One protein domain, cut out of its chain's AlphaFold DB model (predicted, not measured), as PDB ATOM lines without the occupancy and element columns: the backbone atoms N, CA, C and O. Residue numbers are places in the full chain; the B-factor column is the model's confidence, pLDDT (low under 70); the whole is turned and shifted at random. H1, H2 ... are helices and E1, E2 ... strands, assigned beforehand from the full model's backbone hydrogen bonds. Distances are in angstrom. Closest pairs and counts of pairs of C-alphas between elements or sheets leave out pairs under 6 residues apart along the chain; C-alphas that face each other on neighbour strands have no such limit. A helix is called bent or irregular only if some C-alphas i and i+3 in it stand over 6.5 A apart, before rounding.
ATOM      1  N   TRP A  34     -10.905   3.341  33.671       69.25
ATOM      2  CA  TRP A  34      -9.486   3.541  33.973       69.25
ATOM      3  C   TRP A  34      -8.765   4.528  33.053       69.25
ATOM      4  O   TRP A  34      -7.846   5.211  33.490       69.25
ATOM      5  N   ARG A  35      -9.188   4.641  31.790       70.81
ATOM      6  CA  ARG A  35      -8.608   5.586  30.825       70.81
ATOM      7  C   ARG A  35      -9.203   6.993  30.952       70.81
ATOM      8  O   ARG A  35      -8.640   7.938  30.411       70.81
ATOM      9  N   LEU A  36     -10.315   7.129  31.677       75.44
ATOM     10  CA  LEU A  36     -10.986   8.397  31.967       75.44
ATOM     11  C   LEU A  36     -10.422   9.066  33.232       75.44
ATOM     12  O   LEU A  36     -10.273  10.285  33.261       75.44
ATOM     13  N   ILE A  37     -10.044   8.263  34.239       80.50
ATOM     14  CA  ILE A  37      -9.435   8.720  35.502       80.50
ATOM     15  C   ILE A  37      -8.309   9.747  35.288       80.50
ATOM     16  O   ILE A  37      -8.400  10.818  35.883       80.50
ATOM     17  N   PRO A  38      -7.273   9.504  34.458       82.56
ATOM     18  CA  PRO A  38      -6.172  10.457  34.323       82.56
ATOM     19  C   PRO A  38      -6.624  11.813  33.770       82.56
ATOM     20  O   PRO A  38      -6.170  12.839  34.264       82.56
ATOM     21  N   SER A  39      -7.551  11.841  32.809       81.06
ATOM     22  CA  SER A  39      -8.079  13.094  32.252       81.06
ATOM     23  C   SER A  39      -8.891  13.882  33.280       81.06
ATOM     24  O   SER A  39      -8.758  15.099  33.361       81.06
ATOM     25  N   VAL A  40      -9.699  13.195  34.094       84.12
ATOM     26  CA  VAL A  40     -10.501  13.820  35.160       84.12
ATOM     27  C   VAL A  40      -9.609  14.336  36.289       84.12
ATOM     28  O   VAL A  40      -9.804  15.445  36.773       84.12
ATOM     29  N   VAL A  41      -8.602  13.560  36.693       86.50
ATOM     30  CA  VAL A  41      -7.648  13.973  37.731       86.50
ATOM     31  C   VAL A  41      -6.828  15.169  37.257       86.50
ATOM     32  O   VAL A  41      -6.685  16.130  38.006       86.50
ATOM     33  N   LEU A  42      -6.337  15.152  36.014       85.94
ATOM     34  CA  LEU A  42      -5.585  16.267  35.440       85.94
ATOM     35  C   LEU A  42      -6.440  17.536  35.339       85.94
ATOM     36  O   LEU A  42      -5.963  18.612  35.684       85.94
ATOM     37  N   LEU A  43      -7.704  17.404  34.923       86.50
ATOM     38  CA  LEU A  43      -8.676  18.498  34.931       86.50
ATOM     39  C   LEU A  43      -8.840  19.073  36.341       86.50
ATOM     40  O   LEU A  43      -8.745  20.282  36.514       86.50
ATOM     41  N   ASN A  44      -9.045  18.221  37.347       86.56
ATOM     42  CA  ASN A  44      -9.292  18.668  38.714       86.56
ATOM     43  C   ASN A  44      -8.053  19.345  39.323       86.56
ATOM     44  O   ASN A  44      -8.139  20.439  39.868       86.56
ATOM     45  N   VAL A  45      -6.869  18.740  39.175       89.69
ATOM     46  CA  VAL A  45      -5.600  19.337  39.626       89.69
ATOM     47  C   VAL A  45      -5.333  20.653  38.897       89.69
ATOM     48  O   VAL A  45      -4.972  21.642  39.532       89.69
ATOM     49  N   GLY A  46      -5.551  20.688  37.580       86.75
ATOM     50  CA  GLY A  46      -5.430  21.900  36.775       86.75
ATOM     51  C   GLY A  46      -6.368  23.003  37.259       86.75
ATOM     52  O   GLY A  46      -5.928  24.133  37.440       86.75
ATOM     53  N   HIS A  47      -7.622  22.663  37.559       90.00
ATOM     54  CA  HIS A  47      -8.604  23.589  38.118       90.00
ATOM     55  C   HIS A  47      -8.128  24.198  39.439       90.00
ATOM     56  O   HIS A  47      -8.134  25.419  39.574       90.00
ATOM     57  N   TYR A  48      -7.612  23.389  40.372       89.56
ATOM     58  CA  TYR A  48      -7.060  23.901  41.633       89.56
ATOM     59  C   TYR A  48      -5.876  24.850  41.426       89.56
ATOM     60  O   TYR A  48      -5.796  25.880  42.096       89.56
ATOM     61  N   VAL A  49      -4.968  24.531  40.498       90.38
ATOM     62  CA  VAL A  49      -3.814  25.389  40.187       90.38
ATOM     63  C   VAL A  49      -4.276  26.715  39.584       90.38
ATOM     64  O   VAL A  49      -3.859  27.777  40.042       90.38
ATOM     65  N   ILE A  50      -5.175  26.669  38.599       90.12
ATOM     66  CA  ILE A  50      -5.714  27.867  37.948       90.12
ATOM     67  C   ILE A  50      -6.480  28.713  38.964       90.12
ATOM     68  O   ILE A  50      -6.284  29.922  39.016       90.12
ATOM     69  N   ARG A  51      -7.294  28.088  39.817       89.69
ATOM     70  CA  ARG A  51      -8.014  28.761  40.901       89.69
ATOM     71  C   ARG A  51      -7.064  29.422  41.891       89.69
ATOM     72  O   ARG A  51      -7.321  30.548  42.299       89.69
ATOM     73  N   SER A  52      -5.971  28.760  42.268       90.06
ATOM     74  CA  SER A  52      -4.960  29.341  43.155       90.06
ATOM     75  C   SER A  52      -4.340  30.596  42.540       90.06
ATOM     76  O   SER A  52      -4.292  31.635  43.193       90.06
ATOM     77  N   ILE A  53      -3.960  30.535  41.262       90.69
ATOM     78  CA  ILE A  53      -3.404  31.678  40.531       90.69
ATOM     79  C   ILE A  53      -4.447  32.797  40.392       90.69
ATOM     80  O   ILE A  53      -4.158  33.954  40.686       90.69
ATOM     81  N   ALA A  54      -5.676  32.460  40.000       89.56
ATOM     82  CA  ALA A  54      -6.775  33.411  39.873       89.56
ATOM     83  C   ALA A  54      -7.102  34.087  41.210       89.56
ATOM     84  O   ALA A  54      -7.413  35.271  41.224       89.56
ATOM     85  N   CYS A  55      -6.978  33.370  42.328       87.56
ATOM     86  CA  CYS A  55      -7.156  33.925  43.667       87.56
ATOM     87  C   CYS A  55      -6.069  34.950  44.005       87.56
ATOM     88  O   CYS A  55      -6.376  35.994  44.567       87.56
ATOM     89  N   VAL A  56      -4.813  34.707  43.615       87.81
ATOM     90  CA  VAL A  56      -3.730  35.691  43.787       87.81
ATOM     91  C   VAL A  56      -4.017  36.958  42.981       87.81
ATOM     92  O   VAL A  56      -3.919  38.058  43.517       87.81
ATOM     93  N   PHE A  57      -4.429  36.821  41.719       87.81
ATOM     94  CA  PHE A  57      -4.771  37.978  40.886       87.81
ATOM     95  C   PHE A  57      -6.025  38.712  41.366       87.81
ATOM     96  O   PHE A  57      -6.046  39.939  41.365       87.81
ATOM     97  N   ALA A  58      -7.060  37.987  41.787       87.06
ATOM     98  CA  ALA A  58      -8.285  38.584  42.302       87.06
ATOM     99  C   ALA A  58      -8.021  39.329  43.617       87.06
ATOM    100  O   ALA A  58      -8.500  40.446  43.776       87.06
ATOM    101  N   ASN A  59      -7.199  38.766  44.512       85.56
ATOM    102  CA  ASN A  59      -6.743  39.459  45.717       85.56
ATOM    103  C   ASN A  59      -5.895  40.685  45.384       85.56
ATOM    104  O   ASN A  59      -6.047  41.704  46.034       85.56
ATOM    105  N   ALA A  60      -5.038  40.638  44.363       84.69
ATOM    106  CA  ALA A  60      -4.304  41.831  43.943       84.69
ATOM    107  C   ALA A  60      -5.245  42.927  43.411       84.69
ATOM    108  O   ALA A  60      -5.028  44.105  43.664       84.69
ATOM    109  N   TYR A  61      -6.304  42.542  42.696       83.31
ATOM    110  CA  TYR A  61      -7.251  43.481  42.097       83.31
ATOM    111  C   TYR A  61      -8.239  44.080  43.112       83.31
ATOM    112  O   TYR A  61      -8.568  45.260  43.020       83.31
ATOM    113  N   TRP A  62      -8.714  43.287  44.079       81.12
ATOM    114  CA  TRP A  62      -9.667  43.729  45.106       81.12
ATOM    115  C   TRP A  62      -9.043  44.106  46.450       81.12
ATOM    116  O   TRP A  62      -9.607  44.950  47.145       81.12
ATOM    117  N   GLY A  63      -7.872  43.569  46.782       70.81
ATOM    118  CA  GLY A  63      -7.156  43.844  48.029       70.81
ATOM    119  C   GLY A  63      -6.588  45.258  48.112       70.81
ATOM    120  O   GLY A  63      -6.583  45.833  49.193       70.81
ATOM    121  N   GLU A  64      -6.231  45.887  46.984       67.56
ATOM    122  CA  GLU A  64      -5.747  47.280  46.981       67.56
ATOM    123  C   GLU A  64      -6.782  48.267  47.559       67.56
ATOM    124  O   GLU A  64      -6.422  49.273  48.167       67.56
ATOM    125  N   ASN A  65      -8.080  47.971  47.425       63.78
ATOM    126  CA  ASN A  65      -9.132  48.778  48.046       63.78
ATOM    127  C   ASN A  65      -9.348  48.435  49.526       63.78
ATOM    128  O   ASN A  65      -9.812  49.288  50.279       63.78
ATOM    129  N   GLU A  66      -9.034  47.209  49.946       67.50
ATOM    130  CA  GLU A  66      -9.251  46.734  51.313       67.50
ATOM    131  C   GLU A  66      -8.201  47.280  52.279       67.50
ATOM    132  O   GLU A  66      -8.565  47.828  53.319       67.50
ATOM    133  N   ASP A  67      -6.927  47.256  51.883       69.06
ATOM    134  CA  ASP A  67      -5.827  47.808  52.684       69.06
ATOM    135  C   ASP A  67      -6.039  49.307  52.950       69.06
ATOM    136  O   ASP A  67      -5.778  49.813  54.041       69.06
ATOM    137  N   ARG A  68      -6.581  50.037  51.965       66.12
ATOM    138  CA  ARG A  68      -6.910  51.463  52.110       66.12
ATOM    139  C   ARG A  68      -8.044  51.701  53.101       66.12
ATOM    140  O   ARG A  68      -7.956  52.627  53.896       66.12
ATOM    141  N   LEU A  69      -9.080  50.862  53.074       67.31
ATOM    142  CA  LEU A  69     -10.203  50.948  54.010       67.31
ATOM    143  C   LEU A  69      -9.775  50.636  55.451       67.31
ATOM    144  O   LEU A  69     -10.292  51.253  56.380       67.31
ATOM    145  N   GLU A  70      -8.837  49.705  55.648       68.44
ATOM    146  CA  GLU A  70      -8.284  49.380  56.969       68.44
ATOM    147  C   GLU A  70      -7.434  50.536  57.516       68.44
ATOM    148  O   GLU A  70      -7.634  50.954  58.657       68.44
ATOM    149  N   ILE A  71      -6.576  51.126  56.675       74.06
ATOM    150  CA  ILE A  71      -5.769  52.305  57.025       74.06
ATOM    151  C   ILE A  71      -6.664  53.502  57.375       74.06
ATOM    152  O   ILE A  71      -6.425  54.166  58.382       74.06
ATOM    153  N   ASP A  72      -7.707  53.768  56.585       74.12
ATOM    154  CA  ASP A  72      -8.631  54.882  56.834       74.12
ATOM    155  C   ASP A  72      -9.441  54.668  58.128       74.12
ATOM    156  O   ASP A  72      -9.665  55.616  58.884       74.12
ATOM    157  N   ALA A  73      -9.834  53.423  58.427       71.38
ATOM    158  CA  ALA A  73     -10.515  53.084  59.674       71.38
ATOM    159  C   ALA A  73      -9.589  53.212  60.898       71.38
ATOM    160  O   ALA A  73     -10.013  53.732  61.931       71.38
ATOM    161  N   GLU A  74      -8.329  52.773  60.807       73.94
ATOM    162  CA  GLU A  74      -7.342  52.962  61.879       73.94
ATOM    163  C   GLU A  74      -7.003  54.439  62.103       73.94
ATOM    164  O   GLU A  74      -6.910  54.864  63.260       73.94
ATOM    165  N   LEU A  75      -6.870  55.236  61.034       75.56
ATOM    166  CA  LEU A  75      -6.636  56.678  61.139       75.56
ATOM    167  C   LEU A  75      -7.813  57.403  61.799       75.56
ATOM    168  O   LEU A  75      -7.589  58.226  62.682       75.56
ATOM    169  N   ASP A  76      -9.055  57.091  61.424       73.50
ATOM    170  CA  ASP A  76     -10.240  57.683  62.062       73.50
ATOM    171  C   ASP A  76     -10.309  57.310  63.553       73.50
ATOM    172  O   ASP A  76     -10.523  58.164  64.419       73.50
ATOM    173  N   MET A  77     -10.022  56.044  63.884       67.62
ATOM    174  CA  MET A  77     -10.007  55.559  65.267       67.62
ATOM    175  C   MET A  77      -8.906  56.188  66.135       67.62
ATOM    176  O   MET A  77      -9.143  56.416  67.327       67.62
ATOM    177  N   THR A  78      -7.718  56.434  65.574       71.75
ATOM    178  CA  THR A  78      -6.575  57.041  66.284       71.75
ATOM    179  C   THR A  78      -6.727  58.550  66.413       71.75
ATOM    180  O   THR A  78      -6.609  59.066  67.522       71.75
ATOM    181  N   LEU A  79      -7.105  59.245  65.335       73.25
ATOM    182  CA  LEU A  79      -7.367  60.687  65.340       73.25
ATOM    183  C   LEU A  79      -8.438  61.057  66.375       73.25
ATOM    184  O   LEU A  79      -8.280  62.008  67.142       73.25
ATOM    185  N   LYS A  80      -9.520  60.275  66.427       65.69
ATOM    186  CA  LYS A  80     -10.605  60.487  67.384       65.69
ATOM    187  C   LYS A  80     -10.173  60.186  68.824       65.69
ATOM    188  O   LYS A  80     -10.531  60.926  69.733       65.69
ATOM    189  N   GLY A  81      -9.345  59.158  69.025       63.88
ATOM    190  CA  GLY A  81      -8.768  58.832  70.333       63.88
ATOM    191  C   GLY A  81      -7.825  59.912  70.878       63.88
ATOM    192  O   GLY A  81      -7.886  60.227  72.066       63.88
ATOM    193  N   ASP A  82      -7.001  60.516  70.023       63.41
ATOM    194  CA  ASP A  82      -6.069  61.582  70.412       63.41
ATOM    195  C   ASP A  82      -6.794  62.898  70.730       63.41
ATOM    196  O   ASP A  82      -6.455  63.585  71.699       63.41
ATOM    197  N   MET A  83      -7.847  63.217  69.971       61.31
ATOM    198  CA  MET A  83      -8.720  64.366  70.229       61.31
ATOM    199  C   MET A  83      -9.475  64.221  71.566       61.31
ATOM    200  O   MET A  83      -9.648  65.195  72.294       61.31
ATOM    201  N   GLU A  84      -9.846  62.996  71.947       57.06
ATOM    202  CA  GLU A  84     -10.481  62.679  73.235       57.06
ATOM    203  C   GLU A  84      -9.496  62.650  74.422       57.06
ATOM    204  O   GLU A  84      -9.878  62.953  75.554       57.06
ATOM    205  N   ALA A  85      -8.226  62.297  74.194       58.62
ATOM    206  CA  ALA A  85      -7.193  62.277  75.232       58.62
ATOM    207  C   ALA A  85      -6.750  63.689  75.658       58.62
ATOM    208  O   ALA A  85      -6.342  63.885  76.809       58.62
ATOM    209  N   HIS A  86      -6.844  64.663  74.748       56.28
ATOM    210  CA  HIS A  86      -6.507  66.060  75.020       56.28
ATOM    211  C   HIS A  86      -7.641  66.816  75.743       56.28
ATOM    212  O   HIS A  86      -7.370  67.682  76.573       56.28
ATOM    213  N   GLU A  87      -8.899  66.417  75.531       54.38
ATOM    214  CA  GLU A  87     -10.098  67.088  76.052       54.38
ATOM    215  C   GLU A  87     -10.674  66.344  77.283       54.38
ATOM    216  O   GLU A  87     -11.758  65.754  77.268       54.38
ATOM    217  N   ARG A  88      -9.915  66.285  78.387       54.25
ATOM    218  CA  ARG A  88     -10.313  65.555  79.609       54.25
ATOM    219  C   ARG A  88     -11.378  66.285  80.443       54.25
ATOM    220  O   ARG A  88     -11.075  66.669  81.562       54.25
ATOM    221  N   ASP A  89     -12.610  66.367  79.937       60.00
ATOM    222  CA  ASP A  89     -13.831  66.671  80.718       60.00
ATOM    223  C   ASP A  89     -15.128  66.103  80.077       60.00
ATOM    224  O   ASP A  89     -16.212  66.670  80.186       60.00
ATOM    225  N   PHE A  90     -15.060  64.945  79.405       62.41
ATOM    226  CA  PHE A  90     -16.259  64.313  78.829       62.41
ATOM    227  C   PHE A  90     -17.187  63.679  79.882       62.41
ATOM    228  O   PHE A  90     -16.763  62.859  80.708       62.41
ATOM    229  N   SER A  91     -18.479  64.012  79.784       71.62
ATOM    230  CA  SER A  91     -19.580  63.437  80.566       71.62
ATOM    231  C   SER A  91     -19.655  61.910  80.376       71.62
ATOM    232  O   SER A  91     -19.371  61.409  79.284       71.62
ATOM    233  N   PRO A  92     -20.056  61.116  81.392       72.12
ATOM    234  CA  PRO A  92     -20.190  59.659  81.255       72.12
ATOM    235  C   PRO A  92     -21.151  59.229  80.132       72.12
ATOM    236  O   PRO A  92     -20.992  58.136  79.593       72.12
ATOM    237  N   ALA A  93     -22.109  60.084  79.757       70.25
ATOM    238  CA  ALA A  93     -22.998  59.853  78.617       70.25
ATOM    239  C   ALA A  93     -22.249  59.910  77.274       70.25
ATOM    240  O   ALA A  93     -22.448  59.044  76.425       70.25
ATOM    241  N   ASP A  94     -21.326  60.860  77.118       72.94
ATOM    242  CA  ASP A  94     -20.547  61.032  75.889       72.94
ATOM    243  C   ASP A  94     -19.529  59.899  75.718       72.94
ATOM    244  O   ASP A  94     -19.303  59.401  74.624       72.94
ATOM    245  N   LYS A  95     -18.970  59.377  76.815       72.12
ATOM    246  CA  LYS A  95     -18.111  58.183  76.736       72.12
ATOM    247  C   LYS A  95     -18.865  56.952  76.234       72.12
ATOM    248  O   LYS A  95     -18.293  56.134  75.517       72.12
ATOM    249  N   LEU A  96     -20.140  56.805  76.597       75.12
ATOM    250  CA  LEU A  96     -20.956  55.671  76.167       75.12
ATOM    251  C   LEU A  96     -21.344  55.772  74.682       75.12
ATOM    252  O   LEU A  96     -21.305  54.758  73.982       75.12
ATOM    253  N   THR A  97     -21.672  56.971  74.184       75.88
ATOM    254  CA  THR A  97     -21.967  57.193  72.753       75.88
ATOM    255  C   THR A  97     -20.748  56.887  71.885       75.88
ATOM    256  O   THR A  97     -20.876  56.234  70.850       75.88
ATOM    257  N   LEU A  98     -19.556  57.288  72.331       72.00
ATOM    258  CA  LEU A  98     -18.301  57.064  71.617       72.00
ATOM    259  C   LEU A  98     -17.944  55.580  71.508       72.00
ATOM    260  O   LEU A  98     -17.559  55.114  70.434       72.00
ATOM    261  N   VAL A  99     -18.129  54.812  72.589       74.19
ATOM    262  CA  VAL A  99     -17.924  53.353  72.571       74.19
ATOM    263  C   VAL A  99     -18.898  52.675  71.605       74.19
ATOM    264  O   VAL A  99     -18.477  51.816  70.830       74.19
ATOM    265  N   HIS A 100     -20.167  53.091  71.592       74.88
ATOM    266  CA  HIS A 100     -21.162  52.566  70.654       74.88
ATOM    267  C   HIS A 100     -20.792  52.877  69.197       74.88
ATOM    268  O   HIS A 100     -20.787  51.986  68.350       74.88
ATOM    269  N   GLN A 101     -20.392  54.118  68.911       78.12
ATOM    270  CA  GLN A 101     -19.979  54.541  67.572       78.12
ATOM    271  C   GLN A 101     -18.714  53.804  67.090       78.12
ATOM    272  O   GLN A 101     -18.613  53.436  65.917       78.12
ATOM    273  N   ARG A 102     -17.752  53.536  67.986       76.12
ATOM    274  CA  ARG A 102     -16.569  52.712  67.672       76.12
ATOM    275  C   ARG A 102     -16.963  51.266  67.353       76.12
ATOM    276  O   ARG A 102     -16.406  50.657  66.445       76.12
ATOM    277  N   GLN A 103     -17.927  50.708  68.078       79.69
ATOM    278  CA  GLN A 103     -18.396  49.349  67.825       79.69
ATOM    279  C   GLN A 103     -19.122  49.227  66.476       79.69
ATOM    280  O   GLN A 103     -18.934  48.237  65.771       79.69
ATOM    281  N   GLU A 104     -19.912  50.230  66.085       77.56
ATOM    282  CA  GLU A 104     -20.597  50.252  64.786       77.56
ATOM    283  C   GLU A 104     -19.625  50.362  63.615       77.56
ATOM    284  O   GLU A 104     -19.719  49.581  62.670       77.56
ATOM    285  N   THR A 105     -18.670  51.289  63.693       76.75
ATOM    286  CA  THR A 105     -17.634  51.465  62.662       76.75
ATOM    287  C   THR A 105     -16.803  50.195  62.493       76.75
ATOM    288  O   THR A 105     -16.665  49.710  61.372       76.75
ATOM    289  N   ALA A 106     -16.372  49.570  63.592       77.94
ATOM    290  CA  ALA A 106     -15.673  48.288  63.546       77.94
ATOM    291  C   ALA A 106     -16.510  47.180  62.876       77.94
ATOM    292  O   ALA A 106     -15.995  46.423  62.053       77.94
ATOM    293  N   LEU A 107     -17.809  47.090  63.183       81.50
ATOM    294  CA  LEU A 107     -18.699  46.080  62.602       81.50
ATOM    295  C   LEU A 107     -18.897  46.295  61.091       81.50
ATOM    296  O   LEU A 107     -18.864  45.326  60.331       81.50
ATOM    297  N   GLN A 108     -19.040  47.546  60.643       81.50
ATOM    298  CA  GLN A 108     -19.135  47.891  59.216       81.50
ATOM    299  C   GLN A 108     -17.862  47.529  58.446       81.50
ATOM    300  O   GLN A 108     -17.942  46.986  57.340       81.50
ATOM    301  N   THR A 109     -16.691  47.789  59.031       81.06
ATOM    302  CA  THR A 109     -15.400  47.441  58.427       81.06
ATOM    303  C   THR A 109     -15.251  45.926  58.293       81.06
ATOM    304  O   THR A 109     -14.959  45.435  57.204       81.06
ATOM    305  N   ILE A 110     -15.560  45.165  59.352       83.25
ATOM    306  CA  ILE A 110     -15.524  43.692  59.332       83.25
ATOM    307  C   ILE A 110     -16.488  43.127  58.279       83.25
ATOM    308  O   ILE A 110     -16.135  42.212  57.537       83.25
ATOM    309  N   TYR A 111     -17.704  43.673  58.191       85.25
ATOM    310  CA  TYR A 111     -18.688  43.263  57.191       85.25
ATOM    311  C   TYR A 111     -18.201  43.523  55.760       85.25
ATOM    312  O   TYR A 111     -18.301  42.647  54.899       85.25
ATOM    313  N   THR A 112     -17.679  44.724  55.506       83.75
ATOM    314  CA  THR A 112     -17.222  45.135  54.174       83.75
ATOM    315  C   THR A 112     -16.083  44.241  53.703       83.75
ATOM    316  O   THR A 112     -16.156  43.745  52.583       83.75
ATOM    317  N   ARG A 113     -15.134  43.945  54.598       84.31
ATOM    318  CA  ARG A 113     -14.043  42.981  54.414       84.31
ATOM    319  C   ARG A 113     -14.526  41.574  54.077       84.31
ATOM    320  O   ARG A 113     -14.066  40.941  53.134       84.31
ATOM    321  N   TYR A 114     -15.494  41.066  54.833       86.69
ATOM    322  CA  TYR A 114     -16.047  39.744  54.551       86.69
ATOM    323  C   TYR A 114     -16.744  39.696  53.179       86.69
ATOM    324  O   TYR A 114     -16.649  38.710  52.450       86.69
ATOM    325  N   TYR A 115     -17.438  40.772  52.800       88.06
ATOM    326  CA  TYR A 115     -18.097  40.877  51.500       88.06
ATOM    327  C   TYR A 115     -17.097  40.947  50.336       88.06
ATOM    328  O   TYR A 115     -17.315  40.293  49.312       88.06
ATOM    329  N   THR A 116     -16.014  41.716  50.471       87.94
ATOM    330  CA  THR A 116     -14.949  41.807  49.462       87.94
ATOM    331  C   THR A 116     -14.202  40.489  49.315       87.94
ATOM    332  O   THR A 116     -14.023  40.047  48.184       87.94
ATOM    333  N   ASP A 117     -13.881  39.792  50.407       89.06
ATOM    334  CA  ASP A 117     -13.258  38.460  50.356       89.06
ATOM    335  C   ASP A 117     -14.136  37.438  49.606       89.06
ATOM    336  O   ASP A 117     -13.681  36.725  48.706       89.06
ATOM    337  N   LEU A 118     -15.450  37.437  49.871       91.00
ATOM    338  CA  LEU A 118     -16.403  36.595  49.139       91.00
ATOM    339  C   LEU A 118     -16.456  36.924  47.641       91.00
ATOM    340  O   LEU A 118     -16.505  36.005  46.817       91.00
ATOM    341  N   LEU A 119     -16.446  38.209  47.275       90.38
ATOM    342  CA  LEU A 119     -16.398  38.626  45.871       90.38
ATOM    343  C   LEU A 119     -15.094  38.198  45.205       90.38
ATOM    344  O   LEU A 119     -15.129  37.676  44.093       90.38
ATOM    345  N   THR A 120     -13.966  38.357  45.887       90.50
ATOM    346  CA  THR A 120     -12.651  37.927  45.412       90.50
ATOM    347  C   THR A 120     -12.627  36.431  45.137       90.50
ATOM    348  O   THR A 120     -12.266  36.005  44.035       90.50
ATOM    349  N   ALA A 121     -13.097  35.624  46.090       90.94
ATOM    350  CA  ALA A 121     -13.204  34.181  45.926       90.94
ATOM    351  C   ALA A 121     -14.141  33.806  44.766       90.94
ATOM    352  O   ALA A 121     -13.829  32.915  43.974       90.94
ATOM    353  N   MET A 122     -15.275  34.495  44.631       91.56
ATOM    354  CA  MET A 122     -16.233  34.268  43.551       91.56
ATOM    355  C   MET A 122     -15.649  34.618  42.175       91.56
ATOM    356  O   MET A 122     -15.790  33.831  41.240       91.56
ATOM    357  N   THR A 123     -14.965  35.756  42.044       90.62
ATOM    358  CA  THR A 123     -14.290  36.170  40.805       90.62
ATOM    359  C   THR A 123     -13.162  35.207  40.439       90.62
ATOM    360  O   THR A 123     -13.040  34.831  39.274       90.62
ATOM    361  N   ALA A 124     -12.385  34.744  41.420       91.81
ATOM    362  CA  ALA A 124     -11.338  33.752  41.204       91.81
ATOM    363  C   ALA A 124     -11.902  32.410  40.712       91.81
ATOM    364  O   ALA A 124     -11.360  31.820  39.777       91.81
ATOM    365  N   ASN A 125     -13.009  31.945  41.301       91.94
ATOM    366  CA  ASN A 125     -13.686  30.720  40.870       91.94
ATOM    367  C   ASN A 125     -14.259  30.863  39.459       91.94
ATOM    368  O   ASN A 125     -14.032  29.994  38.625       91.94
ATOM    369  N   LEU A 126     -14.920  31.988  39.167       92.75
ATOM    370  CA  LEU A 126     -15.450  32.274  37.837       92.75
ATOM    371  C   LEU A 126     -14.330  32.268  36.793       92.75
ATOM    372  O   LEU A 126     -14.464  31.633  35.752       92.75
ATOM    373  N   ALA A 127     -13.214  32.945  37.067       91.56
ATOM    374  CA  ALA A 127     -12.071  32.977  36.161       91.56
ATOM    375  C   ALA A 127     -11.488  31.573  35.930       91.56
ATOM    376  O   ALA A 127     -11.199  31.206  34.789       91.56
ATOM    377  N   ALA A 128     -11.360  30.773  36.991       92.19
ATOM    378  CA  ALA A 128     -10.886  29.398  36.885       92.19
ATOM    379  C   ALA A 128     -11.823  28.525  36.044       92.19
ATOM    380  O   ALA A 128     -11.349  27.793  35.171       92.19
ATOM    381  N   ASP A 129     -13.133  28.651  36.248       91.62
ATOM    382  CA  ASP A 129     -14.138  27.918  35.484       91.62
ATOM    383  C   ASP A 129     -14.134  28.340  34.016       91.62
ATOM    384  O   ASP A 129     -14.166  27.478  33.149       91.62
ATOM    385  N   VAL A 130     -14.010  29.633  33.704       91.81
ATOM    386  CA  VAL A 130     -13.943  30.132  32.317       91.81
ATOM    387  C   VAL A 130     -12.732  29.566  31.573       91.81
ATOM    388  O   VAL A 130     -12.868  29.110  30.438       91.81
ATOM    389  N   ILE A 131     -11.555  29.565  32.207       91.06
ATOM    390  CA  ILE A 131     -10.315  29.041  31.610       91.06
ATOM    391  C   ILE A 131     -10.397  27.519  31.433       91.06
ATOM    392  O   ILE A 131      -9.923  26.972  30.435       91.06
ATOM    393  N   THR A 132     -11.009  26.830  32.396       90.25
ATOM    394  CA  THR A 132     -11.092  25.364  32.431       90.25
ATOM    395  C   THR A 132     -12.287  24.818  31.633       90.25
ATOM    396  O   THR A 132     -12.289  23.648  31.245       90.25
ATOM    397  N   TYR A 133     -13.261  25.666  31.294       90.56
ATOM    398  CA  TYR A 133     -14.495  25.335  30.578       90.56
ATOM    399  C   TYR A 133     -14.314  24.452  29.330       90.56
ATOM    400  O   TYR A 133     -15.033  23.453  29.188       90.56
ATOM    401  N   PRO A 134     -13.370  24.743  28.405       87.75
ATOM    402  CA  PRO A 134     -13.170  23.886  27.241       87.75
ATOM    403  C   PRO A 134     -12.700  22.477  27.626       87.75
ATOM    404  O   PRO A 134     -13.130  21.492  27.021       87.75
ATOM    405  N   LEU A 135     -11.852  22.362  28.649       87.31
ATOM    406  CA  LEU A 135     -11.343  21.080  29.129       87.31
ATOM    407  C   LEU A 135     -12.451  20.270  29.809       87.31
ATOM    408  O   LEU A 135     -12.601  19.081  29.528       87.31
ATOM    409  N   GLU A 136     -13.262  20.923  30.641       87.38
ATOM    410  CA  GLU A 136     -14.436  20.320  31.273       87.38
ATOM    411  C   GLU A 136     -15.419  19.803  30.219       87.38
ATOM    412  O   GLU A 136     -15.838  18.649  30.273       87.38
ATOM    413  N   THR A 137     -15.702  20.601  29.186       86.25
ATOM    414  CA  THR A 137     -16.589  20.203  28.086       86.25
ATOM    415  C   THR A 137     -16.079  18.957  27.356       86.25
ATOM    416  O   THR A 137     -16.868  18.080  27.000       86.25
ATOM    417  N   LEU A 138     -14.764  18.830  27.149       84.88
ATOM    418  CA  LEU A 138     -14.165  17.633  26.548       84.88
ATOM    419  C   LEU A 138     -14.266  16.413  27.463       84.88
ATOM    420  O   LEU A 138     -14.610  15.325  26.999       84.88
ATOM    421  N   VAL A 139     -13.998  16.586  28.757       84.50
ATOM    422  CA  VAL A 139     -14.129  15.510  29.744       84.50
ATOM    423  C   VAL A 139     -15.580  15.051  29.841       84.50
ATOM    424  O   VAL A 139     -15.827  13.856  29.760       84.50
ATOM    425  N   VAL A 140     -16.550  15.965  29.895       83.88
ATOM    426  CA  VAL A 140     -17.983  15.634  29.892       83.88
ATOM    427  C   VAL A 140     -18.371  14.869  28.624       83.88
ATOM    428  O   VAL A 140     -19.071  13.863  28.721       83.88
ATOM    429  N   ARG A 141     -17.875  15.260  27.441       80.94
ATOM    430  CA  ARG A 141     -18.108  14.500  26.196       80.94
ATOM    431  C   ARG A 141     -17.548  13.077  26.270       80.94
ATOM    432  O   ARG A 141     -18.227  12.146  25.843       80.94
ATOM    433  N   LEU A 142     -16.364  12.891  26.854       78.69
ATOM    434  CA  LEU A 142     -15.768  11.568  27.081       78.69
ATOM    435  C   LEU A 142     -16.530  10.749  28.134       78.69
ATOM    436  O   LEU A 142     -16.658   9.538  27.977       78.69
ATOM    437  N   CYS A 143     -17.044  11.389  29.188       78.06
ATOM    438  CA  CYS A 143     -17.838  10.747  30.241       78.06
ATOM    439  C   CYS A 143     -19.212  10.292  29.732       78.06
ATOM    440  O   CYS A 143     -19.712   9.251  30.146       78.06
ATOM    441  N   VAL A 144     -19.831  11.081  28.850       75.44
ATOM    442  CA  VAL A 144     -21.168  10.813  28.296       75.44
ATOM    443  C   VAL A 144     -21.103   9.844  27.106       75.44
ATOM    444  O   VAL A 144     -22.112   9.211  26.773       75.44
ATOM    445  N   GLN A 145     -19.928   9.659  26.496       71.69
ATOM    446  CA  GLN A 145     -19.707   8.701  25.415       71.69
ATOM    447  C   GLN A 145     -20.139   7.282  25.825       71.69
ATOM    448  O   GLN A 145     -19.651   6.708  26.795       71.69
ATOM    449  N   GLY A 146     -21.052   6.691  25.050       58.75
ATOM    450  CA  GLY A 146     -21.623   5.366  25.329       58.75
ATOM    451  C   GLY A 146     -22.992   5.399  26.016       58.75
ATOM    452  O   GLY A 146     -23.643   4.356  26.107       58.75
ATOM    453  N   THR A 147     -23.478   6.580  26.412       56.94
ATOM    454  CA  THR A 147     -24.886   6.770  26.784       56.94
ATOM    455  C   THR A 147     -25.722   6.629  25.516       56.94
ATOM    456  O   THR A 147     -25.640   7.458  24.614       56.94
ATOM    457  N   ARG A 148     -26.476   5.532  25.393       53.75
ATOM    458  CA  ARG A 148     -27.321   5.241  24.226       53.75
ATOM    459  C   ARG A 148     -28.483   6.236  24.147       53.75
ATOM    460  O   ARG A 148     -29.589   5.920  24.570       53.75
ATOM    461  N   THR A 149     -28.248   7.421  23.595       51.75
ATOM    462  CA  THR A 149     -29.307   8.350  23.196       51.75
ATOM    463  C   THR A 149     -29.430   8.320  21.676       51.75
ATOM    464  O   THR A 149     -28.567   8.766  20.918       51.75
ATOM    465  N   LEU A 150     -30.502   7.673  21.228       54.84
ATOM    466  CA  LEU A 150     -30.946   7.677  19.844       54.84
ATOM    467  C   LEU A 150     -31.700   8.990  19.623       54.84
ATOM    468  O   LEU A 150     -32.753   9.188  20.223       54.84
ATOM    469  N   VAL A 151     -31.139   9.897  18.821       60.69
ATOM    470  CA  VAL A 151     -31.848  11.106  18.395       60.69
ATOM    471  C   VAL A 151     -32.569  10.754  17.103       60.69
ATOM    472  O   VAL A 151     -31.942  10.389  16.106       60.69
ATOM    473  N   VAL A 160     -32.474   7.583  12.199       45.75
ATOM    474  CA  VAL A 160     -31.961   7.915  13.525       45.75
ATOM    475  C   VAL A 160     -30.507   8.384  13.426       45.75
ATOM    476  O   VAL A 160     -29.661   7.653  12.910       45.75
ATOM    477  N   VAL A 161     -30.195   9.590  13.907       48.50
ATOM    478  CA  VAL A 161     -28.807  10.055  14.035       48.50
ATOM    479  C   VAL A 161     -28.349   9.652  15.428       48.50
ATOM    480  O   VAL A 161     -28.768  10.245  16.424       48.50
ATOM    481  N   PRO A 162     -27.530   8.603  15.559       47.88
ATOM    482  CA  PRO A 162     -27.075   8.217  16.872       47.88
ATOM    483  C   PRO A 162     -26.039   9.262  17.324       47.88
ATOM    484  O   PRO A 162     -25.214   9.709  16.522       47.88
ATOM    485  N   VAL A 163     -26.053   9.661  18.602       53.12
ATOM    486  CA  VAL A 163     -24.981  10.489  19.194       53.12
ATOM    487  C   VAL A 163     -23.736   9.605  19.355       53.12
ATOM    488  O   VAL A 163     -23.310   9.258  20.451       53.12
ATOM    489  N   VAL A 164     -23.169   9.150  18.237       51.53
ATOM    490  CA  VAL A 164     -21.963   8.314  18.180       51.53
ATOM    491  C   VAL A 164     -20.797   9.249  17.953       51.53
ATOM    492  O   VAL A 164     -20.159   9.248  16.906       51.53
ATOM    493  N   SER A 165     -20.522  10.080  18.952       57.59
ATOM    494  CA  SER A 165     -19.173  10.611  19.082       57.59
ATOM    495  C   SER A 165     -18.346   9.518  19.755       57.59
ATOM    496  O   SER A 165     -18.372   9.347  20.970       57.59
ATOM    497  N   SER A 166     -17.716   8.660  18.951       62.88
ATOM    498  CA  SER A 166     -16.768   7.677  19.468       62.88
ATOM    499  C   SER A 166     -15.377   8.294  19.464       62.88
ATOM    500  O   SER A 166     -14.767   8.387  18.406       62.88
ATOM    501  N   TYR A 167     -14.886   8.700  20.630       69.31
ATOM    502  CA  TYR A 167     -13.510   9.142  20.801       69.31
ATOM    503  C   TYR A 167     -12.632   7.978  21.258       69.31
ATOM    504  O   TYR A 167     -13.008   7.211  22.149       69.31
ATOM    505  N   GLU A 168     -11.444   7.848  20.673       70.56
ATOM    506  CA  GLU A 168     -10.421   6.892  21.107       70.56
ATOM    507  C   GLU A 168      -9.621   7.391  22.317       70.56
ATOM    508  O   GLU A 168      -8.838   6.642  22.896       70.56
ATOM    509  N   GLY A 169      -9.827   8.633  22.749       74.38
ATOM    510  CA  GLY A 169      -9.163   9.223  23.904       74.38
ATOM    511  C   GLY A 169      -9.313  10.739  23.933       74.38
ATOM    512  O   GLY A 169      -9.990  11.328  23.094       74.38
ATOM    513  N   PHE A 170      -8.651  11.383  24.893       80.50
ATOM    514  CA  PHE A 170      -8.743  12.832  25.076       80.50
ATOM    515  C   PHE A 170      -8.203  13.633  23.880       80.50
ATOM    516  O   PHE A 170      -8.853  14.565  23.418       80.50
ATOM    517  N   ALA A 171      -7.047  13.241  23.334       81.06
ATOM    518  CA  ALA A 171      -6.449  13.922  22.183       81.06
ATOM    519  C   ALA A 171      -7.293  13.783  20.904       81.06
ATOM    520  O   ALA A 171      -7.336  14.701  20.092       81.06
ATOM    521  N   ASP A 172      -7.979  12.653  20.745       81.19
ATOM    522  CA  ASP A 172      -8.884  12.402  19.625       81.19
ATOM    523  C   ASP A 172     -10.175  13.232  19.755       81.19
ATOM    524  O   ASP A 172     -10.593  13.897  18.809       81.19
ATOM    525  N   ALA A 173     -10.729  13.325  20.970       78.81
ATOM    526  CA  ALA A 173     -11.846  14.223  21.268       78.81
ATOM    527  C   ALA A 173     -11.512  15.697  21.026       78.81
ATOM    528  O   ALA A 173     -12.331  16.434  20.475       78.81
ATOM    529  N   LEU A 174     -10.301  16.119  21.396       83.62
ATOM    530  CA  LEU A 174      -9.824  17.474  21.145       83.62
ATOM    531  C   LEU A 174      -9.672  17.749  19.644       83.62
ATOM    532  O   LEU A 174     -10.176  18.763  19.170       83.62
ATOM    533  N   ARG A 175      -9.032  16.848  18.886       83.12
ATOM    534  CA  ARG A 175      -8.879  16.983  17.425       83.12
ATOM    535  C   ARG A 175     -10.228  17.040  16.722       83.12
ATOM    536  O   ARG A 175     -10.487  17.981  15.988       83.12
ATOM    537  N   SER A 176     -11.132  16.120  17.046       80.88
ATOM    538  CA  SER A 176     -12.484  16.106  16.484       80.88
ATOM    539  C   SER A 176     -13.271  17.387  16.788       80.88
ATOM    540  O   SER A 176     -14.053  17.848  15.957       80.88
ATOM    541  N   ALA A 177     -13.073  17.989  17.963       81.00
ATOM    542  CA  ALA A 177     -13.720  19.250  18.298       81.00
ATOM    543  C   ALA A 177     -13.086  20.456  17.572       81.00
ATOM    544  O   ALA A 177     -13.808  21.371  17.177       81.00
ATOM    545  N   LEU A 178     -11.770  20.433  17.344       83.12
ATOM    546  CA  LEU A 178     -11.042  21.437  16.561       83.12
ATOM    547  C   LEU A 178     -11.375  21.388  15.066       83.12
ATOM    548  O   LEU A 178     -11.535  22.440  14.457       83.12
ATOM    549  N   ASP A 179     -11.530  20.188  14.510       83.50
ATOM    550  CA  ASP A 179     -11.866  19.958  13.098       83.50
ATOM    551  C   ASP A 179     -13.337  20.282  12.779       83.50
ATOM    552  O   ASP A 179     -13.758  20.281  11.621       83.50
ATOM    553  N   SER A 180     -14.146  20.562  13.805       78.06
ATOM    554  CA  SER A 180     -15.529  20.991  13.626       78.06
ATOM    555  C   SER A 180     -15.599  22.404  13.019       78.06
ATOM    556  O   SER A 180     -14.733  23.236  13.285       78.06
ATOM    557  N   PRO A 181     -16.656  22.744  12.257       74.38
ATOM    558  CA  PRO A 181     -16.774  24.051  11.600       74.38
ATOM    559  C   PRO A 181     -16.824  25.243  12.574       74.38
ATOM    560  O   PRO A 181     -16.591  26.375  12.164       74.38
ATOM    561  N   LEU A 182     -17.125  25.003  13.857       77.12
ATOM    562  CA  LEU A 182     -17.096  26.017  14.918       77.12
ATOM    563  C   LEU A 182     -15.747  26.065  15.667       77.12
ATOM    564  O   LEU A 182     -15.527  26.975  16.470       77.12
ATOM    565  N   GLY A 183     -14.860  25.090  15.448       81.69
ATOM    566  CA  GLY A 183     -13.562  24.964  16.111       81.69
ATOM    567  C   GLY A 183     -13.643  25.040  17.641       81.69
ATOM    568  O   GLY A 183     -14.562  24.511  18.272       81.69
ATOM    569  N   LEU A 184     -12.690  25.758  18.248       79.12
ATOM    570  CA  LEU A 184     -12.599  25.954  19.703       79.12
ATOM    571  C   LEU A 184     -13.831  26.627  20.321       79.12
ATOM    572  O   LEU A 184     -14.164  26.354  21.472       79.12
ATOM    573  N   ILE A 185     -14.545  27.468  19.573       82.75
ATOM    574  CA  ILE A 185     -15.750  28.150  20.070       82.75
ATOM    575  C   ILE A 185     -16.865  27.129  20.340       82.75
ATOM    576  O   ILE A 185     -17.657  27.293  21.267       82.75
ATOM    577  N   GLY A 186     -16.875  26.009  19.609       79.50
ATOM    578  CA  GLY A 186     -17.785  24.893  19.852       79.50
ATOM    579  C   GLY A 186     -17.596  24.202  21.211       79.50
ATOM    580  O   GLY A 186     -18.515  23.510  21.661       79.50
ATOM    581  N   LEU A 187     -16.448  24.384  21.882       82.56
ATOM    582  CA  LEU A 187     -16.223  23.905  23.254       82.56
ATOM    583  C   LEU A 187     -16.865  24.818  24.305       82.56
ATOM    584  O   LEU A 187     -17.112  24.360  25.407       82.56
ATOM    585  N   TYR A 188     -17.204  26.063  23.968       85.25
ATOM    586  CA  TYR A 188     -17.941  26.967  24.861       85.25
ATOM    587  C   TYR A 188     -19.464  26.798  24.748       85.25
ATOM    588  O   TYR A 188     -20.252  27.604  25.249       85.25
ATOM    589  N   ARG A 189     -19.928  25.740  24.078       80.75
ATOM    590  CA  ARG A 189     -21.357  25.460  23.957       80.75
ATOM    591  C   ARG A 189     -21.922  25.076  25.325       80.75
ATOM    592  O   ARG A 189     -21.521  24.072  25.896       80.75
ATOM    593  N   GLY A 190     -22.895  25.852  25.800       83.62
ATOM    594  CA  GLY A 190     -23.464  25.700  27.142       83.62
ATOM    595  C   GLY A 190     -22.930  26.710  28.159       83.62
ATOM    596  O   GLY A 190     -23.415  26.727  29.286       83.62
ATOM    597  N   PHE A 191     -22.007  27.599  27.766       88.31
ATOM    598  CA  PHE A 191     -21.412  28.607  28.652       88.31
ATOM    599  C   PHE A 191     -22.453  29.519  29.323       88.31
ATOM    600  O   PHE A 191     -22.258  29.976  30.443       88.31
ATOM    601  N   GLY A 192     -23.616  29.714  28.690       89.81
ATOM    602  CA  GLY A 192     -24.737  30.436  29.295       89.81
ATOM    603  C   GLY A 192     -25.215  29.841  30.627       89.81
ATOM    604  O   GLY A 192     -25.638  30.594  31.498       89.81
ATOM    605  N   ALA A 193     -25.096  28.524  30.828       90.50
ATOM    606  CA  ALA A 193     -25.414  27.893  32.109       90.50
ATOM    607  C   ALA A 193     -24.425  28.308  33.208       90.50
ATOM    608  O   ALA A 193     -24.848  28.598  34.325       90.50
ATOM    609  N   LEU A 194     -23.133  28.421  32.874       91.44
ATOM    610  CA  LEU A 194     -22.106  28.925  33.788       91.44
ATOM    611  C   LEU A 194     -22.400  30.378  34.179       91.44
ATOM    612  O   LEU A 194     -22.423  30.709  35.362       91.44
ATOM    613  N   ILE A 195     -22.708  31.233  33.197       93.06
ATOM    614  CA  ILE A 195     -23.093  32.629  33.457       93.06
ATOM    615  C   ILE A 195     -24.315  32.683  34.378       93.06
ATOM    616  O   ILE A 195     -24.307  33.423  35.357       93.06
ATOM    617  N   ALA A 196     -25.357  31.896  34.095       93.56
ATOM    618  CA  ALA A 196     -26.572  31.875  34.906       93.56
ATOM    619  C   ALA A 196     -26.300  31.410  36.347       93.56
ATOM    620  O   ALA A 196     -26.816  32.009  37.290       93.56
ATOM    621  N   GLN A 197     -25.456  30.393  36.529       94.06
ATOM    622  CA  GLN A 197     -25.046  29.909  37.846       94.06
ATOM    623  C   GLN A 197     -24.370  31.018  38.661       94.06
ATOM    624  O   GLN A 197     -24.789  31.295  39.786       94.06
ATOM    625  N   TYR A 198     -23.369  31.688  38.091       93.69
ATOM    626  CA  TYR A 198     -22.681  32.780  38.776       93.69
ATOM    627  C   TYR A 198     -23.571  34.018  38.941       93.69
ATOM    628  O   TYR A 198     -23.474  34.697  39.956       93.69
ATOM    629  N   ALA A 199     -24.501  34.288  38.024       94.19
ATOM    630  CA  ALA A 199     -25.476  35.365  38.180       94.19
ATOM    631  C   ALA A 199     -26.399  35.127  39.386       94.19
ATOM    632  O   ALA A 199     -26.647  36.050  40.158       94.19
ATOM    633  N   ILE A 200     -26.860  33.889  39.591       96.12
ATOM    634  CA  ILE A 200     -27.663  33.519  40.766       96.12
ATOM    635  C   ILE A 200     -26.830  33.641  42.047       96.12
ATOM    636  O   ILE A 200     -27.310  34.194  43.036       96.12
ATOM    637  N   GLN A 201     -25.578  33.177  42.033       94.19
ATOM    638  CA  GLN A 201     -24.670  33.323  43.176       94.19
ATOM    639  C   GLN A 201     -24.411  34.802  43.515       94.19
ATOM    640  O   GLN A 201     -24.465  35.181  44.684       94.19
ATOM    641  N   ALA A 202     -24.216  35.654  42.504       92.38
ATOM    642  CA  ALA A 202     -24.044  37.093  42.687       92.38
ATOM    643  C   ALA A 202     -25.322  37.715  43.249       92.38
ATOM    644  O   ALA A 202     -25.263  38.460  44.221       92.38
ATOM    645  N   ALA A 203     -26.484  37.384  42.679       94.31
ATOM    646  CA  ALA A 203     -27.775  37.876  43.146       94.31
ATOM    647  C   ALA A 203     -28.027  37.506  44.613       94.31
ATOM    648  O   ALA A 203     -28.514  38.335  45.377       94.31
ATOM    649  N   PHE A 204     -27.644  36.297  45.027       94.75
ATOM    650  CA  PHE A 204     -27.716  35.874  46.423       94.75
ATOM    651  C   PHE A 204     -26.813  36.728  47.326       94.75
ATOM    652  O   PHE A 204     -27.270  37.240  48.349       94.75
ATOM    653  N   LEU A 205     -25.560  36.954  46.923       92.12
ATOM    654  CA  LEU A 205     -24.607  37.770  47.676       92.12
ATOM    655  C   LEU A 205     -25.047  39.246  47.768       92.12
ATOM    656  O   LEU A 205     -24.996  39.850  48.841       92.12
ATOM    657  N   TYR A 206     -25.552  39.818  46.672       92.69
ATOM    658  CA  TYR A 206     -26.164  41.150  46.662       92.69
ATOM    659  C   TYR A 206     -27.428  41.206  47.522       92.69
ATOM    660  O   TYR A 206     -27.633  42.182  48.237       92.69
ATOM    661  N   GLY A 207     -28.251  40.157  47.505       92.38
ATOM    662  CA  GLY A 207     -29.440  40.043  48.344       92.38
ATOM    663  C   GLY A 207     -29.105  40.112  49.833       92.38
ATOM    664  O   GLY A 207     -29.739  40.870  50.563       92.38
ATOM    665  N   ILE A 208     -28.060  39.401  50.273       92.25
ATOM    666  CA  ILE A 208     -27.555  39.477  51.654       92.25
ATOM    667  C   ILE A 208     -27.083  40.894  51.984       92.25
ATOM    668  O   ILE A 208     -27.402  41.412  53.054       92.25
ATOM    669  N   ARG A 209     -26.362  41.549  51.067       88.31
ATOM    670  CA  ARG A 209     -25.919  42.936  51.256       88.31
ATOM    671  C   ARG A 209     -27.085  43.904  51.416       88.31
ATOM    672  O   ARG A 209     -27.092  44.694  52.356       88.31
ATOM    673  N   CYS A 210     -28.087  43.810  50.551       88.88
ATOM    674  CA  CYS A 210     -29.296  44.621  50.652       88.88
ATOM    675  C   CYS A 210     -30.057  44.343  51.953       88.88
ATOM    676  O   CYS A 210     -30.499  45.280  52.611       88.88
ATOM    677  N   LEU A 211     -30.189  43.073  52.352       89.81
ATOM    678  CA  LEU A 211     -30.847  42.695  53.601       89.81
ATOM    679  C   LEU A 211     -30.123  43.289  54.813       89.81
ATOM    680  O   LEU A 211     -30.769  43.843  55.697       89.81
ATOM    681  N   TYR A 212     -28.794  43.219  54.837       86.94
ATOM    682  CA  TYR A 212     -27.982  43.809  55.897       86.94
ATOM    683  C   TYR A 212     -28.184  45.328  55.986       86.94
ATOM    684  O   TYR A 212     -28.465  45.855  57.060       86.94
ATOM    685  N   GLN A 213     -28.151  46.027  54.848       84.06
ATOM    686  CA  GLN A 213     -28.432  47.464  54.794       84.06
ATOM    687  C   GLN A 213     -29.851  47.803  55.273       84.06
ATOM    688  O   GLN A 213     -30.038  48.783  55.987       84.06
ATOM    689  N   GLN A 214     -30.847  46.984  54.925       87.06
ATOM    690  CA  GLN A 214     -32.227  47.156  55.387       87.06
ATOM    691  C   GLN A 214     -32.370  46.932  56.894       87.06
ATOM    692  O   GLN A 214     -33.074  47.691  57.551       87.06
ATOM    693  N   ILE A 215     -31.684  45.935  57.459       86.75
ATOM    694  CA  ILE A 215     -31.676  45.694  58.909       86.75
ATOM    695  C   ILE A 215     -31.088  46.902  59.643       86.75
ATOM    696  O   ILE A 215     -31.681  47.366  60.613       86.75
ATOM    697  N   LEU A 216     -29.975  47.450  59.151       79.56
ATOM    698  CA  LEU A 216     -29.359  48.649  59.723       79.56
ATOM    699  C   LEU A 216     -30.230  49.899  59.576       79.56
ATOM    700  O   LEU A 216     -30.241  50.750  60.457       79.56
ATOM    701  N   TYR A 217     -30.968  50.016  58.471       79.38
ATOM    702  CA  TYR A 217     -31.893  51.126  58.259       79.38
ATOM    703  C   TYR A 217     -33.139  51.032  59.150       79.38
ATOM    704  O   TYR A 217     -33.630  52.047  59.635       79.38
ATOM    705  N   MET A 218     -33.670  49.821  59.349       81.50
ATOM    706  CA  MET A 218     -34.898  49.568  60.110       81.50
ATOM    707  C   MET A 218     -34.666  49.558  61.621       81.50
ATOM    708  O   MET A 218     -35.558  49.927  62.383       81.50
ATOM    709  N   TRP A 219     -33.470  49.166  62.054       75.62
ATOM    710  CA  TRP A 219     -32.997  49.364  63.416       75.62
ATOM    711  C   TRP A 219     -31.908  50.439  63.408       75.62
ATOM    712  O   TRP A 219     -30.734  50.121  63.625       75.62
TER     713      TRP A 219
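AT A GLANCE: This is residues 34 to 151 and 160 to 219 of the 264 residues of an uncharacterized protein of Fasciola hepatica (UniProt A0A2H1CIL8). Picture a long helical hairpin, H1 and H2a side by side, with a small head at one end, where the bend of H2 leads into H2b and the short helices H3 and H4 pack on H2b. From that head H5 folds back along H2a, near it but with a gap, and residues 213 to 219, of which 213 to 218 belong to H5, stick out free; at the other end of the hairpin the turn, residues 85 to 94, of which 92 to 94 belong to H2, sticks out. The printed part has 178 residues, with five named helices and one named strand in the order H1, H2, E1, H3, H4, H5, and is mostly helix. Strand E1 pairs with no named strand and its centre is the farthest of the elements' centres from the mean of the C-alphas, 40.5 A. The whole is extended, a rod with a radius of gyration of the C-alphas of 26.2 A, spanning 89 by 32 by 30 A.

HOW THE PARTS SIT: Begin with H1, residues 34 to 86, which has a kink of 44 degrees near residue 62. Next look at H2, residues 92 to 144, the hub, touching three other helices. By its hydrogen bonds H2 was assigned as one helix, but it is bent, with C-alphas 131 and 134 lying 7.3 A apart; its arms H2a, residues 92 to 131, and H2b, residues 134 to 144, stand at a steep tilt of 65 degrees. H1 and H2a touch and form a helical hairpin, at a shallow tilt of 22 degrees, opposite ways; their closest C-alphas, those of Ala 54 and Ala 124, are 4.8 A apart. With residues 36 to 43 alone H1 also touches H2b, at a steep tilt of 44 degrees, and the closest C-alphas, of Val 40 and Val 139, are 6.7 A apart. H3, residues 170 to 178, touches H2b at a steep tilt of 66 degrees, with the closest C-alphas, of Leu 138 and Ala 173, 6.7 A apart. H4, residues 183 to 188, touches H2b about perpendicular, at 80 degrees; the closest C-alphas, of Pro 134 and Leu 187, are 5.0 A apart. H3 and H4 touch only at the corner by their link. Helix packing is mostly crossed, with one of four touching pairs at a shallow tilt. H5, residues 191 to 218, is close to H2a but not clearly touching, at a shallow tilt of 5 degrees, opposite ways; the closest C-alphas, of Leu 126 and Tyr 198, are 7.3 A apart. H5 is apart from H1. Every O i to N i+4 pair is within hydrogen-bond range in H2a, H2b, H3 and H5; in H1 it is 43 of 49, and in H4 0 of 2, beside 3 of 3 O i to N i+3 pairs.

IN THESE COORDINATES: Find C-alpha 34 at (-9.486, 3.541, 33.973); from there H1 runs 74.8 A to C-alpha 86 at (-6.507, 66.060, 75.020). H2a measures 59.2 A, H2b 15.4 A. E1, residues 160 to 162, measures 5.9 A, and its residues 161 to 162 pair antiparallel with residues 150 to 151. H3 measures 12.3 A and H4 10.0 A. H5 runs 40.1 A to C-alpha 218 at (-34.898, 49.568, 60.110).

THE WHOLE: The C-alphas farthest apart, of Asp 89 and Val 160, are 91.1 A apart. Residues 152 to 159 are cut out, and C-alphas 151 and 160 are 5.8 A apart across the cut. Of the links that are printed whole, none is long. Mean pLDDT of the printed part is 79.3; 34 residues are under 70, among them residues 80 to 90, 146 to 151 and 160 to 167.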